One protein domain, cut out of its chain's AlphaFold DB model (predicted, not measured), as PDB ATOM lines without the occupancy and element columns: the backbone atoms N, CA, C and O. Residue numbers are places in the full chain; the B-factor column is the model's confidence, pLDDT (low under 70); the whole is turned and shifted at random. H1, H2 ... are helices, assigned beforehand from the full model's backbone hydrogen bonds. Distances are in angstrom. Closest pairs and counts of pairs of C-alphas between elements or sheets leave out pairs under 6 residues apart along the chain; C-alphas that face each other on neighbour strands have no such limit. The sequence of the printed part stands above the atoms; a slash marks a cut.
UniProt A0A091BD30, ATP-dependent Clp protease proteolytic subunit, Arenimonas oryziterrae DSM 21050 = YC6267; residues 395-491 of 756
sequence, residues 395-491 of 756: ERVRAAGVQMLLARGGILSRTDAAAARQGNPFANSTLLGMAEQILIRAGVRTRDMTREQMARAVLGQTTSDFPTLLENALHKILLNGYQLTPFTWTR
ATOM      1  N   GLU A 395     393.132 467.926 357.239       71.69
ATOM      2  CA  GLU A 395     393.827 467.500 356.024       71.69
ATOM      3  C   GLU A 395     394.119 468.686 355.101       71.69
ATOM      4  O   GLU A 395     395.256 468.840 354.646       71.69
ATOM      5  N   ARG A 396     393.157 469.599 354.932       79.31
ATOM      6  CA  ARG A 396     393.329 470.842 354.168       79.31
ATOM      7  C   ARG A 396     394.454 471.709 354.733       79.31
ATOM      8  O   ARG A 396     395.291 472.225 353.989       79.31
ATOM      9  N   VAL A 397     394.518 471.848 356.056       77.81
ATOM     10  CA  VAL A 397     395.596 472.561 356.756       77.81
ATOM     11  C   VAL A 397     396.941 471.875 356.539       77.81
ATOM     12  O   VAL A 397     397.931 472.543 356.233       77.81
ATOM     13  N   ARG A 398     396.997 470.546 356.670       79.31
ATOM     14  CA  ARG A 398     398.230 469.782 356.450       79.31
ATOM     15  C   ARG A 398     398.716 469.940 355.010       79.31
ATOM     16  O   ARG A 398     399.899 470.204 354.794       79.31
ATOM     17  N   ALA A 399     397.811 469.853 354.038       79.88
ATOM     18  CA  ALA A 399     398.104 470.056 352.626       79.88
ATOM     19  C   ALA A 399     398.638 471.472 352.359       79.88
ATOM     20  O   ALA A 399     399.684 471.617 351.722       79.88
ATOM     21  N   ALA A 400     397.991 472.505 352.908       82.94
ATOM     22  CA  ALA A 400     398.441 473.893 352.805       82.94
ATOM     23  C   ALA A 400     399.839 474.090 353.417       82.94
ATOM     24  O   ALA A 400     400.713 474.714 352.809       82.94
ATOM     25  N   GLY A 401     400.093 473.498 354.584       82.94
ATOM     26  CA  GLY A 401     401.393 473.539 355.242       82.94
ATOM     27  C   GLY A 401     402.503 472.877 354.425       82.94
ATOM     28  O   GLY A 401     403.564 473.471 354.227       82.94
ATOM     29  N   VAL A 402     402.245 471.688 353.870       84.12
ATOM     30  CA  VAL A 402     403.186 470.990 352.977       84.12
ATOM     31  C   VAL A 402     403.482 471.826 351.733       84.12
ATOM     32  O   VAL A 402     404.647 472.004 351.384       84.12
ATOM     33  N   GLN A 403     402.452 472.365 351.073       84.50
ATOM     34  CA  GLN A 403     402.624 473.198 349.879       84.50
ATOM     35  C   GLN A 403     403.479 474.433 350.170       84.50
ATOM     36  O   GLN A 403     404.352 474.781 349.373       84.50
ATOM     37  N   MET A 404     403.304 475.050 351.341       85.44
ATOM     38  CA  MET A 404     404.117 476.198 351.711       85.44
ATOM     39  C   MET A 404     405.578 475.825 351.974       85.44
ATOM     40  O   MET A 404     406.476 476.536 351.517       85.44
ATOM     41  N   LEU A 405     405.851 474.700 352.643       85.00
ATOM     42  CA  LEU A 405     407.227 474.228 352.823       85.00
ATOM     43  C   LEU A 405     407.914 473.952 351.481       85.00
ATOM     44  O   LEU A 405     409.072 474.327 351.300       85.00
ATOM     45  N   LEU A 406     407.199 473.375 350.513       84.88
ATOM     46  CA  LEU A 406     407.726 473.148 349.164       84.88
ATOM     47  C   LEU A 406     407.949 474.458 348.393       84.88
ATOM     48  O   LEU A 406     408.955 474.593 347.690       84.88
ATOM     49  N   ALA A 407     407.052 475.437 348.548       84.56
ATOM     50  CA  ALA A 407     407.175 476.766 347.949       84.56
ATOM     51  C   ALA A 407     408.347 477.570 348.538       84.56
ATOM     52  O   ALA A 407     409.034 478.282 347.802       84.56
ATOM     53  N   ARG A 408     408.587 477.479 349.857       78.06
ATOM     54  CA  ARG A 408     409.742 478.109 350.529       78.06
ATOM     55  C   ARG A 408     411.042 477.371 350.220       78.06
ATOM     56  O   ARG A 408     412.067 478.017 350.046       78.06
ATOM     57  N   GLY A 409     410.987 476.046 350.085       76.31
ATOM     58  CA  GLY A 409     412.119 475.211 349.689       76.31
ATOM     59  C   GLY A 409     412.529 475.341 348.220       76.31
ATOM     60  O   GLY A 409     413.513 474.732 347.816       76.31
ATOM     61  N   GLY A 410     411.798 476.114 347.409       79.25
ATOM     62  CA  GLY A 410     412.133 476.347 346.001       79.25
ATOM     63  C   GLY A 410     411.958 475.123 345.096       79.25
ATOM     64  O   GLY A 410     412.532 475.092 344.011       79.25
ATOM     65  N   ILE A 411     411.188 474.121 345.533       79.19
ATOM     66  CA  ILE A 411     410.926 472.893 344.765       79.19
ATOM     67  C   ILE A 411     409.780 473.087 343.767       79.19
ATOM     68  O   ILE A 411     409.796 472.509 342.682       79.19
ATOM     69  N   LEU A 412     408.780 473.895 344.130       80.25
ATOM     70  CA  LEU A 412     407.651 474.202 343.252       80.25
ATOM     71  C   LEU A 412     408.065 475.153 342.122       80.25
ATOM     72  O   LEU A 412     408.910 476.034 342.302       80.25
ATOM     73  N   SER A 413     407.423 475.000 340.962       77.75
ATOM     74  CA  SER A 413     407.581 475.936 339.849       77.75
ATOM     75  C   SER A 413     407.105 477.341 340.256       77.75
ATOM     76  O   SER A 413     406.358 477.503 341.219       77.75
ATOM     77  N   ARG A 414     407.519 478.393 339.537       75.12
ATOM     78  CA  ARG A 414     407.151 479.779 339.904       75.12
ATOM     79  C   ARG A 414     405.637 480.007 339.945       75.12
ATOM     80  O   ARG A 414     405.177 480.778 340.781       75.12
ATOM     81  N   THR A 415     404.890 479.353 339.060       78.19
ATOM     82  CA  THR A 415     403.425 479.431 339.006       78.19
ATOM     83  C   THR A 415     402.797 478.666 340.164       78.19
ATOM     84  O   THR A 415     401.955 479.216 340.868       78.19
ATOM     85  N   ASP A 416     403.277 477.453 340.436       80.44
ATOM     86  CA  ASP A 416     402.726 476.603 341.498       80.44
ATOM     87  C   ASP A 416     403.080 477.144 342.886       80.44
ATOM     88  O   ASP A 416     402.282 477.064 343.810       80.44
ATOM     89  N   ALA A 417     404.252 477.766 343.033       77.62
ATOM     90  CA  ALA A 417     404.652 478.456 344.252       77.62
ATOM     91  C   ALA A 417     403.806 479.712 344.511       77.62
ATOM     92  O   ALA A 417     403.564 480.050 345.667       77.62
ATOM     93  N   ALA A 418     403.366 480.419 343.463       78.00
ATOM     94  CA  ALA A 418     402.449 481.548 343.604       78.00
ATOM     95  C   ALA A 418     401.047 481.066 344.007       78.00
ATOM     96  O   ALA A 418     400.478 481.600 344.957       78.00
ATOM     97  N   ALA A 419     400.552 480.002 343.371       79.88
ATOM     98  CA  ALA A 419     399.287 479.365 343.730       79.88
ATOM     99  C   ALA A 419     399.308 478.804 345.164       79.88
ATOM    100  O   ALA A 419     398.385 479.039 345.932       79.88
ATOM    101  N   ALA A 420     400.400 478.150 345.571       78.88
ATOM    102  CA  ALA A 420     400.582 477.620 346.923       78.88
ATOM    103  C   ALA A 420     400.622 478.704 348.012       78.88
ATOM    104  O   ALA A 420     400.370 478.401 349.179       78.88
ATOM    105  N   ARG A 421     400.966 479.950 347.655       79.81
ATOM    106  CA  ARG A 421     400.957 481.106 348.568       79.81
ATOM    107  C   ARG A 421     399.599 481.798 348.622       79.81
ATOM    108  O   ARG A 421     399.281 482.416 349.633       79.81
ATOM    109  N   GLN A 422     398.814 481.720 347.554       78.50
ATOM    110  CA  GLN A 422     397.531 482.402 347.460       78.50
ATOM    111  C   GLN A 422     396.506 481.740 348.394       78.50
ATOM    112  O   GLN A 422     396.234 480.550 348.280       78.50
ATOM    113  N   GLY A 423     395.964 482.500 349.352       73.00
ATOM    114  CA  GLY A 423     394.964 481.998 350.309       73.00
ATOM    115  C   GLY A 423     395.485 480.967 351.324       73.00
ATOM    116  O   GLY A 423     394.686 480.319 351.996       73.00
ATOM    117  N   ASN A 424     396.806 480.788 351.447       80.31
ATOM    118  CA  ASN A 424     397.400 479.820 352.370       80.31
ATOM    119  C   ASN A 424     397.692 480.458 353.744       80.31
ATOM    120  O   ASN A 424     398.458 481.426 353.802       80.31
ATOM    121  N   PRO A 425     397.175 479.907 354.862       78.94
ATOM    122  CA  PRO A 425     397.382 480.466 356.204       78.94
ATOM    123  C   PRO A 425     398.857 480.508 356.636       78.94
ATOM    124  O   PRO A 425     399.233 481.322 357.477       78.94
ATOM    125  N   PHE A 426     399.711 479.673 356.036       81.44
ATOM    126  CA  PHE A 426     401.135 479.591 356.358       81.44
ATOM    127  C   PHE A 426     402.032 480.445 355.444       81.44
ATOM    128  O   PHE A 426     403.257 480.423 355.587       81.44
ATOM    129  N   ALA A 427     401.461 481.213 354.506       77.94
ATOM    130  CA  ALA A 427     402.222 481.913 353.463       77.94
ATOM    131  C   ALA A 427     403.308 482.862 354.004       77.94
ATOM    132  O   ALA A 427     404.374 482.993 353.402       77.94
ATOM    133  N   ASN A 428     403.066 483.491 355.155       78.56
ATOM    134  CA  ASN A 428     403.981 484.462 355.764       78.56
ATOM    135  C   ASN A 428     404.578 483.988 357.102       78.56
ATOM    136  O   ASN A 428     405.218 484.772 357.800       78.56
ATOM    137  N   SER A 429     404.382 482.722 357.481       80.69
ATOM    138  CA  SER A 429     404.903 482.170 358.739       80.69
ATOM    139  C   SER A 429     406.301 481.558 358.582       80.69
ATOM    140  O   SER A 429     406.595 480.891 357.588       80.69
ATOM    141  N   THR A 430     407.160 481.745 359.592       84.31
ATOM    142  CA  THR A 430     408.435 481.012 359.738       84.31
ATOM    143  C   THR A 430     408.178 479.555 360.142       84.31
ATOM    144  O   THR A 430     407.063 479.233 360.547       84.31
ATOM    145  N   LEU A 431     409.179 478.663 360.089       80.88
ATOM    146  CA  LEU A 431     409.015 477.283 360.583       80.88
ATOM    147  C   LEU A 431     408.540 477.254 362.037       80.88
ATOM    148  O   LEU A 431     407.639 476.492 362.384       80.88
ATOM    149  N   LEU A 432     409.099 478.137 362.867       82.88
ATOM    150  CA  LEU A 432     408.685 478.291 364.255       82.88
ATOM    151  C   LEU A 432     407.267 478.875 364.379       82.88
ATOM    152  O   LEU A 432     406.518 478.450 365.248       82.88
ATOM    153  N   GLY A 433     406.870 479.798 363.498       84.19
ATOM    154  CA  GLY A 433     405.503 480.327 363.458       84.19
ATOM    155  C   GLY A 433     404.467 479.283 363.025       84.19
ATOM    156  O   GLY A 433     403.378 479.228 363.587       84.19
ATOM    157  N   MET A 434     404.813 478.403 362.080       84.25
ATOM    158  CA  MET A 434     403.978 477.253 361.706       84.25
ATOM    159  C   MET A 434     403.841 476.272 362.878       84.25
ATOM    160  O   MET A 434     402.739 475.826 363.191       84.25
ATOM    161  N   ALA A 435     404.959 475.971 363.544       83.12
ATOM    162  CA  ALA A 435     405.006 475.133 364.738       83.12
ATOM    163  C   ALA A 435     404.136 475.707 365.874       83.12
ATOM    164  O   ALA A 435     403.364 474.974 366.488       83.12
ATOM    165  N   GLU A 436     404.186 477.022 366.098       84.56
ATOM    166  CA  GLU A 436     403.350 477.721 367.078       84.56
ATOM    167  C   GLU A 436     401.853 477.620 366.743       84.56
ATOM    168  O   GLU A 436     401.056 477.255 367.603       84.56
ATOM    169  N   GLN A 437     401.456 477.875 365.492       84.12
ATOM    170  CA  GLN A 437     400.054 477.761 365.069       84.12
ATOM    171  C   GLN A 437     399.502 476.338 365.240       84.12
ATOM    172  O   GLN A 437     398.338 476.163 365.609       84.12
ATOM    173  N   ILE A 438     400.335 475.321 365.010       83.12
ATOM    174  CA  ILE A 438     399.968 473.916 365.220       83.12
ATOM    175  C   ILE A 438     399.844 473.594 366.715       83.12
ATOM    176  O   ILE A 438     398.877 472.944 367.105       83.12
ATOM    177  N   LEU A 439     400.738 474.100 367.572       82.56
ATOM    178  CA  LEU A 439     400.599 473.968 369.030       82.56
ATOM    179  C   LEU A 439     399.319 474.624 369.555       82.56
ATOM    180  O   LEU A 439     398.621 474.032 370.377       82.56
ATOM    181  N   ILE A 440     399.001 475.828 369.071       84.19
ATOM    182  CA  ILE A 440     397.785 476.555 369.455       84.19
ATOM    183  C   ILE A 440     396.544 475.740 369.076       84.19
ATOM    184  O   ILE A 440     395.630 475.604 369.890       84.19
ATOM    185  N   ARG A 441     396.527 475.142 367.878       77.44
ATOM    186  CA  ARG A 441     395.447 474.244 367.432       77.44
ATOM    187  C   ARG A 441     395.362 472.955 368.242       77.44
ATOM    188  O   ARG A 441     394.263 472.498 368.529       77.44
ATOM    189  N   ALA A 442     396.498 472.421 368.681       76.94
ATOM    190  CA  ALA A 442     396.554 471.292 369.606       76.94
ATOM    191  C   ALA A 442     396.133 471.660 371.049       76.94
ATOM    192  O   ALA A 442     396.187 470.814 371.941       76.94
ATOM    193  N   GLY A 443     395.729 472.912 371.308       79.06
ATOM    194  CA  GLY A 443     395.269 473.383 372.617       79.06
ATOM    195  C   GLY A 443     396.394 473.740 373.594       79.06
ATOM    196  O   GLY A 443     396.133 473.969 374.778       79.06
ATOM    197  N   VAL A 444     397.646 473.806 373.131       81.38
ATOM    198  CA  VAL A 444     398.804 474.175 373.953       81.38
ATOM    199  C   VAL A 444     398.926 475.698 374.015       81.38
ATOM    200  O   VAL A 444     398.957 476.387 372.997       81.38
ATOM    201  N   ARG A 445     399.022 476.251 375.230       82.62
ATOM    202  CA  ARG A 445     399.217 477.694 375.438       82.62
ATOM    203  C   ARG A 445     400.670 478.076 375.144       82.62
ATOM    204  O   ARG A 445     401.541 477.862 375.978       82.62
ATOM    205  N   THR A 446     400.919 478.677 373.983       82.00
ATOM    206  CA  THR A 446     402.272 479.075 373.545       82.00
ATOM    207  C   THR A 446     402.745 480.413 374.114       82.00
ATOM    208  O   THR A 446     403.945 480.659 374.160       82.00
ATOM    209  N   ARG A 447     401.829 481.263 374.606       81.25
ATOM    210  CA  ARG A 447     402.141 482.618 375.111       81.25
ATOM    211  C   ARG A 447     403.150 482.645 376.263       81.25
ATOM    212  O   ARG A 447     403.882 483.620 376.388       81.25
ATOM    213  N   ASP A 448     403.192 481.581 377.061       82.56
ATOM    214  CA  ASP A 448     404.083 481.464 378.220       82.56
ATOM    215  C   ASP A 448     405.356 480.647 377.910       82.56
ATOM    216  O   ASP A 448     406.175 480.415 378.799       82.56
ATOM    217  N   MET A 449     405.533 480.188 376.664       81.81
ATOM    218  CA  MET A 449     406.642 479.319 376.258       81.81
ATOM    219  C   MET A 449     407.767 480.109 375.581       81.81
ATOM    220  O   MET A 449     407.540 480.986 374.748       81.81
ATOM    221  N   THR A 450     409.018 479.753 375.878       86.12
ATOM    222  CA  THR A 450     410.170 480.248 375.110       86.12
ATOM    223  C   THR A 450     410.243 479.580 373.733       86.12
ATOM    224  O   THR A 450     409.693 478.501 373.520       86.12
ATOM    225  N   ARG A 451     410.977 480.177 372.782       77.25
ATOM    226  CA  ARG A 451     411.191 479.588 371.440       77.25
ATOM    227  C   ARG A 451     411.746 478.164 371.492       77.25
ATOM    228  O   ARG A 451     411.336 477.318 370.706       77.25
ATOM    229  N   GLU A 452     412.639 477.898 372.440       76.88
ATOM    230  CA  GLU A 452     413.209 476.569 372.656       76.88
ATOM    231  C   GLU A 452     412.189 475.597 373.259       76.88
ATOM    232  O   GLU A 452     412.080 474.460 372.807       76.88
ATOM    233  N   GLN A 453     411.391 476.047 374.232       78.56
ATOM    234  CA  GLN A 453     410.311 475.236 374.800       78.56
ATOM    235  C   GLN A 453     409.248 474.896 373.750       78.56
ATOM    236  O   GLN A 453     408.786 473.760 373.717       78.56
ATOM    237  N   MET A 454     408.906 475.836 372.863       80.75
ATOM    238  CA  MET A 454     408.005 475.584 371.733       80.75
ATOM    239  C   MET A 454     408.598 474.564 370.754       80.75
ATOM    240  O   MET A 454     407.929 473.592 370.414       80.75
ATOM    241  N   ALA A 455     409.862 474.728 370.346       76.06
ATOM    242  CA  ALA A 455     410.531 473.797 369.434       76.06
ATOM    243  C   ALA A 455     410.611 472.371 370.014       76.06
ATOM    244  O   ALA A 455     410.291 471.403 369.325       76.06
ATOM    245  N   ARG A 456     410.962 472.237 371.300       74.50
ATOM    246  CA  ARG A 456     410.983 470.945 372.009       74.50
ATOM    247  C   ARG A 456     409.582 470.347 372.169       74.50
ATOM    248  O   ARG A 456     409.423 469.143 372.000       74.50
ATOM    249  N   ALA A 457     408.566 471.157 372.469       77.56
ATOM    250  CA  ALA A 457     407.191 470.677 372.637       77.56
ATOM    251  C   ALA A 457     406.608 470.103 371.336       77.56
ATOM    252  O   ALA A 457     405.935 469.075 371.366       77.56
ATOM    253  N   VAL A 458     406.908 470.736 370.198       76.44
ATOM    254  CA  VAL A 458     406.476 470.286 368.864       76.44
ATOM    255  C   VAL A 458     407.222 469.036 368.415       76.44
ATOM    256  O   VAL A 458     406.604 468.115 367.887       76.44
ATOM    257  N   LEU A 459     408.540 468.978 368.631       72.31
ATOM    258  CA  LEU A 459     409.354 467.822 368.245       72.31
ATOM    259  C   LEU A 459     409.211 466.625 369.201       72.31
ATOM    260  O   LEU A 459     409.464 465.491 368.804       72.31
ATOM    261  N   GLY A 460     408.791 466.851 370.447       65.44
ATOM    262  CA  GLY A 460     408.609 465.795 371.446       65.44
ATOM    263  C   GLY A 460     407.372 464.918 371.224       65.44
ATOM    264  O   GLY A 460     407.275 463.842 371.810       65.44
ATOM    265  N   GLN A 461     406.430 465.347 370.381       67.62
ATOM    266  CA  GLN A 461     405.210 464.603 370.076       67.62
ATOM    267  C   GLN A 461     405.308 463.963 368.689       67.62
ATOM    268  O   GLN A 461     405.058 464.616 367.679       67.62
ATOM    269  N   THR A 462     405.620 462.667 368.620       58.38
ATOM    270  CA  THR A 462     405.743 461.940 367.340       58.38
ATOM    271  C   THR A 462     404.454 461.917 366.523       58.38
ATOM    272  O   THR A 462     404.522 461.831 365.303       58.38
ATOM    273  N   THR A 463     403.301 462.026 367.183       58.88
ATOM    274  CA  THR A 463     401.962 462.025 366.574       58.88
ATOM    275  C   THR A 463     401.404 463.426 366.312       58.88
ATOM    276  O   THR A 463     400.230 463.552 365.981       58.88
ATOM    277  N   SER A 464     402.189 464.488 366.518       68.62
ATOM    278  CA  SER A 464     401.724 465.854 366.263       68.62
ATOM    279  C   SER A 464     401.626 466.137 364.754       68.62
ATOM    280  O   SER A 464     402.326 465.533 363.930       68.62
ATOM    281  N   ASP A 465     400.767 467.083 364.372       72.38
ATOM    282  CA  ASP A 465     400.575 467.472 362.971       72.38
ATOM    283  C   ASP A 465     401.837 468.081 362.348       72.38
ATOM    284  O   ASP A 465     402.047 467.950 361.144       72.38
ATOM    285  N   PHE A 466     402.712 468.710 363.141       80.44
ATOM    286  CA  PHE A 466     403.919 469.354 362.618       80.44
ATOM    287  C   PHE A 466     404.981 468.350 362.130       80.44
ATOM    288  O   PHE A 466     405.414 468.489 360.984       80.44
ATOM    289  N   PRO A 467     405.386 467.320 362.903       74.88
ATOM    290  CA  PRO A 467     406.252 466.261 362.388       74.88
ATOM    291  C   PRO A 467     405.686 465.560 361.156       74.88
ATOM    292  O   PRO A 467     406.418 465.351 360.194       74.88
ATOM    293  N   THR A 468     404.378 465.297 361.143       79.69
ATOM    294  CA  THR A 468     403.686 464.674 360.004       79.69
ATOM    295  C   THR A 468     403.722 465.571 358.759       79.69
ATOM    296  O   THR A 468     403.920 465.111 357.633       79.69
ATOM    297  N   LEU A 469     403.544 466.882 358.927       83.31
ATOM    298  CA  LEU A 469     403.645 467.872 357.852       83.31
ATOM    299  C   LEU A 469     405.082 467.945 357.319       83.31
ATOM    300  O   LEU A 469     405.291 467.919 356.103       83.31
ATOM    301  N   LEU A 470     406.072 467.987 358.213       81.06
ATOM    302  CA  LEU A 470     407.484 468.027 357.844       81.06
ATOM    303  C   LEU A 470     407.924 466.729 357.153       81.06
ATOM    304  O   LEU A 470     408.626 466.801 356.149       81.06
ATOM    305  N   GLU A 471     407.448 465.568 357.602       80.56
ATOM    306  CA  GLU A 471     407.659 464.279 356.937       80.56
ATOM    307  C   GLU A 471     407.099 464.287 355.512       80.56
ATOM    308  O   GLU A 471     407.811 463.951 354.569       80.56
ATOM    309  N   ASN A 472     405.853 464.730 355.328       84.19
ATOM    310  CA  ASN A 472     405.223 464.796 354.009       84.19
ATOM    311  C   ASN A 472     405.963 465.748 353.056       84.19
ATOM    312  O   ASN A 472     406.132 465.446 351.870       84.19
ATOM    313  N   ALA A 473     406.433 466.891 353.561       84.94
ATOM    314  CA  ALA A 473     407.258 467.812 352.787       84.94
ATOM    315  C   ALA A 473     408.622 467.191 352.443       84.94
ATOM    316  O   ALA A 473     409.010 467.189 351.275       84.94
ATOM    317  N   LEU A 474     409.314 466.604 353.424       82.94
ATOM    318  CA  LEU A 474     410.587 465.901 353.243       82.94
ATOM    319  C   LEU A 474     410.471 464.760 352.235       82.94
ATOM    320  O   LEU A 474     411.347 464.611 351.387       82.94
ATOM    321  N   HIS A 475     409.385 463.990 352.288       85.38
ATOM    322  CA  HIS A 475     409.114 462.911 351.352       85.38
ATOM    323  C   HIS A 475     408.998 463.451 349.926       85.38
ATOM    324  O   HIS A 475     409.712 462.989 349.041       85.38
ATOM    325  N   LYS A 476     408.195 464.498 349.703       86.50
ATOM    326  CA  LYS A 476     408.057 465.133 348.381       86.50
ATOM    327  C   LYS A 476     409.373 465.735 347.869       86.50
ATOM    328  O   LYS A 476     409.692 465.569 346.693       86.50
ATOM    329  N   ILE A 477     410.163 466.374 348.735       85.19
ATOM    330  CA  ILE A 477     411.497 466.898 348.386       85.19
ATOM    331  C   ILE A 477     412.436 465.752 347.992       85.19
ATOM    332  O   ILE A 477     413.122 465.822 346.972       85.19
ATOM    333  N   LEU A 478     412.454 464.675 348.775       85.50
ATOM    334  CA  LEU A 478     413.273 463.497 348.517       85.50
ATOM    335  C   LEU A 478     412.883 462.819 347.196       85.50
ATOM    336  O   LEU A 478     413.767 462.436 346.428       85.50
ATOM    337  N   LEU A 479     411.584 462.710 346.901       85.81
ATOM    338  CA  LEU A 479     411.081 462.189 345.628       85.81
ATOM    339  C   LEU A 479     411.512 463.062 344.449       85.81
ATOM    340  O   LEU A 479     411.992 462.537 343.445       85.81
ATOM    341  N   ASN A 480     411.406 464.384 344.585       85.31
ATOM    342  CA  ASN A 480     411.885 465.315 343.568       85.31
ATOM    343  C   ASN A 480     413.397 465.140 343.334       85.31
ATOM    344  O   ASN A 480     413.829 464.954 342.198       85.31
ATOM    345  N   GLY A 481     414.193 465.062 344.406       81.62
ATOM    346  CA  GLY A 481     415.630 464.787 344.333       81.62
ATOM    347  C   GLY A 481     415.978 463.461 343.647       81.62
ATOM    348  O   GLY A 481     416.955 463.395 342.899       81.62
ATOM    349  N   TYR A 482     415.172 462.418 343.862       84.81
ATOM    350  CA  TYR A 482     415.319 461.122 343.194       84.81
ATOM    351  C   TYR A 482     415.020 461.207 341.688       84.81
ATOM    352  O   TYR A 482     415.757 460.635 340.889       84.81
ATOM    353  N   GLN A 483     413.989 461.959 341.291       83.06
ATOM    354  CA  GLN A 483     413.576 462.114 339.890       83.06
ATOM    355  C   GLN A 483     414.481 463.052 339.076       83.06
ATOM    356  O   GLN A 483     414.612 462.878 337.868       83.06
ATOM    357  N   LEU A 484     415.127 464.032 339.718       76.75
ATOM    358  CA  LEU A 484     415.971 465.026 339.041       76.75
ATOM    359  C   LEU A 484     417.192 464.429 338.326       76.75
ATOM    360  O   LEU A 484     417.717 465.045 337.399       76.75
ATOM    361  N   THR A 485     417.684 463.267 338.762       71.69
ATOM    362  CA  THR A 485     418.862 462.636 338.153       71.69
ATOM    363  C   THR A 485     418.422 461.505 337.222       71.69
ATOM    364  O   THR A 485     418.002 460.459 337.714       71.69
ATOM    365  N   PRO A 486     418.536 461.648 335.889       73.50
ATOM    366  CA  PRO A 486     418.268 460.540 334.984       73.50
ATOM    367  C   PRO A 486     419.358 459.476 335.153       73.50
ATOM    368  O   PRO A 486     420.520 459.698 334.808       73.50
ATOM    369  N   PHE A 487     418.996 458.316 335.698       82.75
ATOM    370  CA  PHE A 487     419.937 457.216 335.898       82.75
ATOM    371  C   PHE A 487     420.011 456.304 334.677       82.75
ATOM    372  O   PHE A 487     418.996 455.933 334.088       82.75
ATOM    373  N   THR A 488     421.228 455.886 334.337       85.62
ATOM    374  CA  THR A 488     421.498 455.105 333.120       85.62
ATOM    375  C   THR A 488     420.977 453.668 333.181       85.62
ATOM    376  O   THR A 488     420.604 453.118 332.149       85.62
ATOM    377  N   TRP A 489     420.889 453.073 334.377       85.19
ATOM    378  CA  TRP A 489     420.470 451.676 334.565       85.19
ATOM    379  C   TRP A 489     419.051 451.386 334.056       85.19
ATOM    380  O   TRP A 489     418.783 450.287 333.584       85.19
ATOM    381  N   THR A 490     418.156 452.379 334.089       84.94
ATOM    382  CA  THR A 490     416.765 452.247 333.612       84.94
ATOM    383  C   THR A 490     416.662 451.952 332.116       84.94
ATOM    384  O   THR A 490     415.628 451.488 331.651       84.94
ATOM    385  N   ARG A 491     417.730 452.212 331.353       85.88
ATOM    386  CA  ARG A 491     417.758 452.023 329.899       85.88
ATOM    387  C   ARG A 491     418.019 450.576 329.498       85.88
ATOM    388  O   ARG A 491     417.584 450.189 328.423       85.88
TER     389      ARG A 491
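AT A GLANCE: This is residues 395 to 491 of the 756 residues of the protein "ATP-dependent Clp protease proteolytic subunit" of Arenimonas oryziterrae DSM 21050 = YC6267 (UniProt A0A091BD30). One long helix, H5, is crossed by H1, with H2 folded back on H1 away from H5, while H3 and H4 gather at H5's first end. From the last residues of H5 on, residues 482 to 491 stick out as a tail, of which 488 to 491 belong to the short H6. The printed part has 97 residues with six named helices, H1 to H6 in order, and no named strand; its class is all helix. It is loose, with a radius of gyration of the C-alphas of 15.6 A, and only just elongated, spanning 57 by 29 by 22 A.

IN THESE COORDINATES: H5, residues 465 to 483, is 27.0 A long and begins at C-alpha 465 (400.575, 467.472, 362.971). H1, residues 395 to 408, is 19.9 A long and begins at C-alpha 395 (393.827, 467.500, 356.024). H2 is residues 414 to 421, 10.7 A; H3, 431 to 441, 15.5 A; H4, 451 to 459, 12.3 A. H6, residues 488 to 491, 5.8 A, ends at C-alpha 491 (417.758, 452.023, 329.899).

HOW THE PARTS SIT: H5 is the hub. It touches H1 at a steep tilt of 50 degrees, the closest C-alphas being Val 402 and Ala 473, 5.2 A apart. H1 and H2 form a helical hairpin, closest at the C-alphas of Ala 407 and Ala 417, 4.8 A. With residues 465 to 466 alone H5 touches H3, closest at the C-alphas of Ala 435 and Phe 466, 6.3 A. H3 touches H4, closest at the C-alphas of Ala 435 and Val 458, 6.5 A. H4 and H5 touch only at the corner, with residues 466 to 467 of H5 alone, closest at the C-alphas of Leu 459 and Pro 467, 6.8 A. H6 touches no helix. In H1 to H5 every O i to N i+4 pair is within hydrogen-bond range; H6 is too short for one.

THE WHOLE: The C-alphas farthest apart, Asp 448 and Arg 491, are 58.2 A apart. The printed part has no cut and no long link. Residues 460 to 464 have pLDDT under 70.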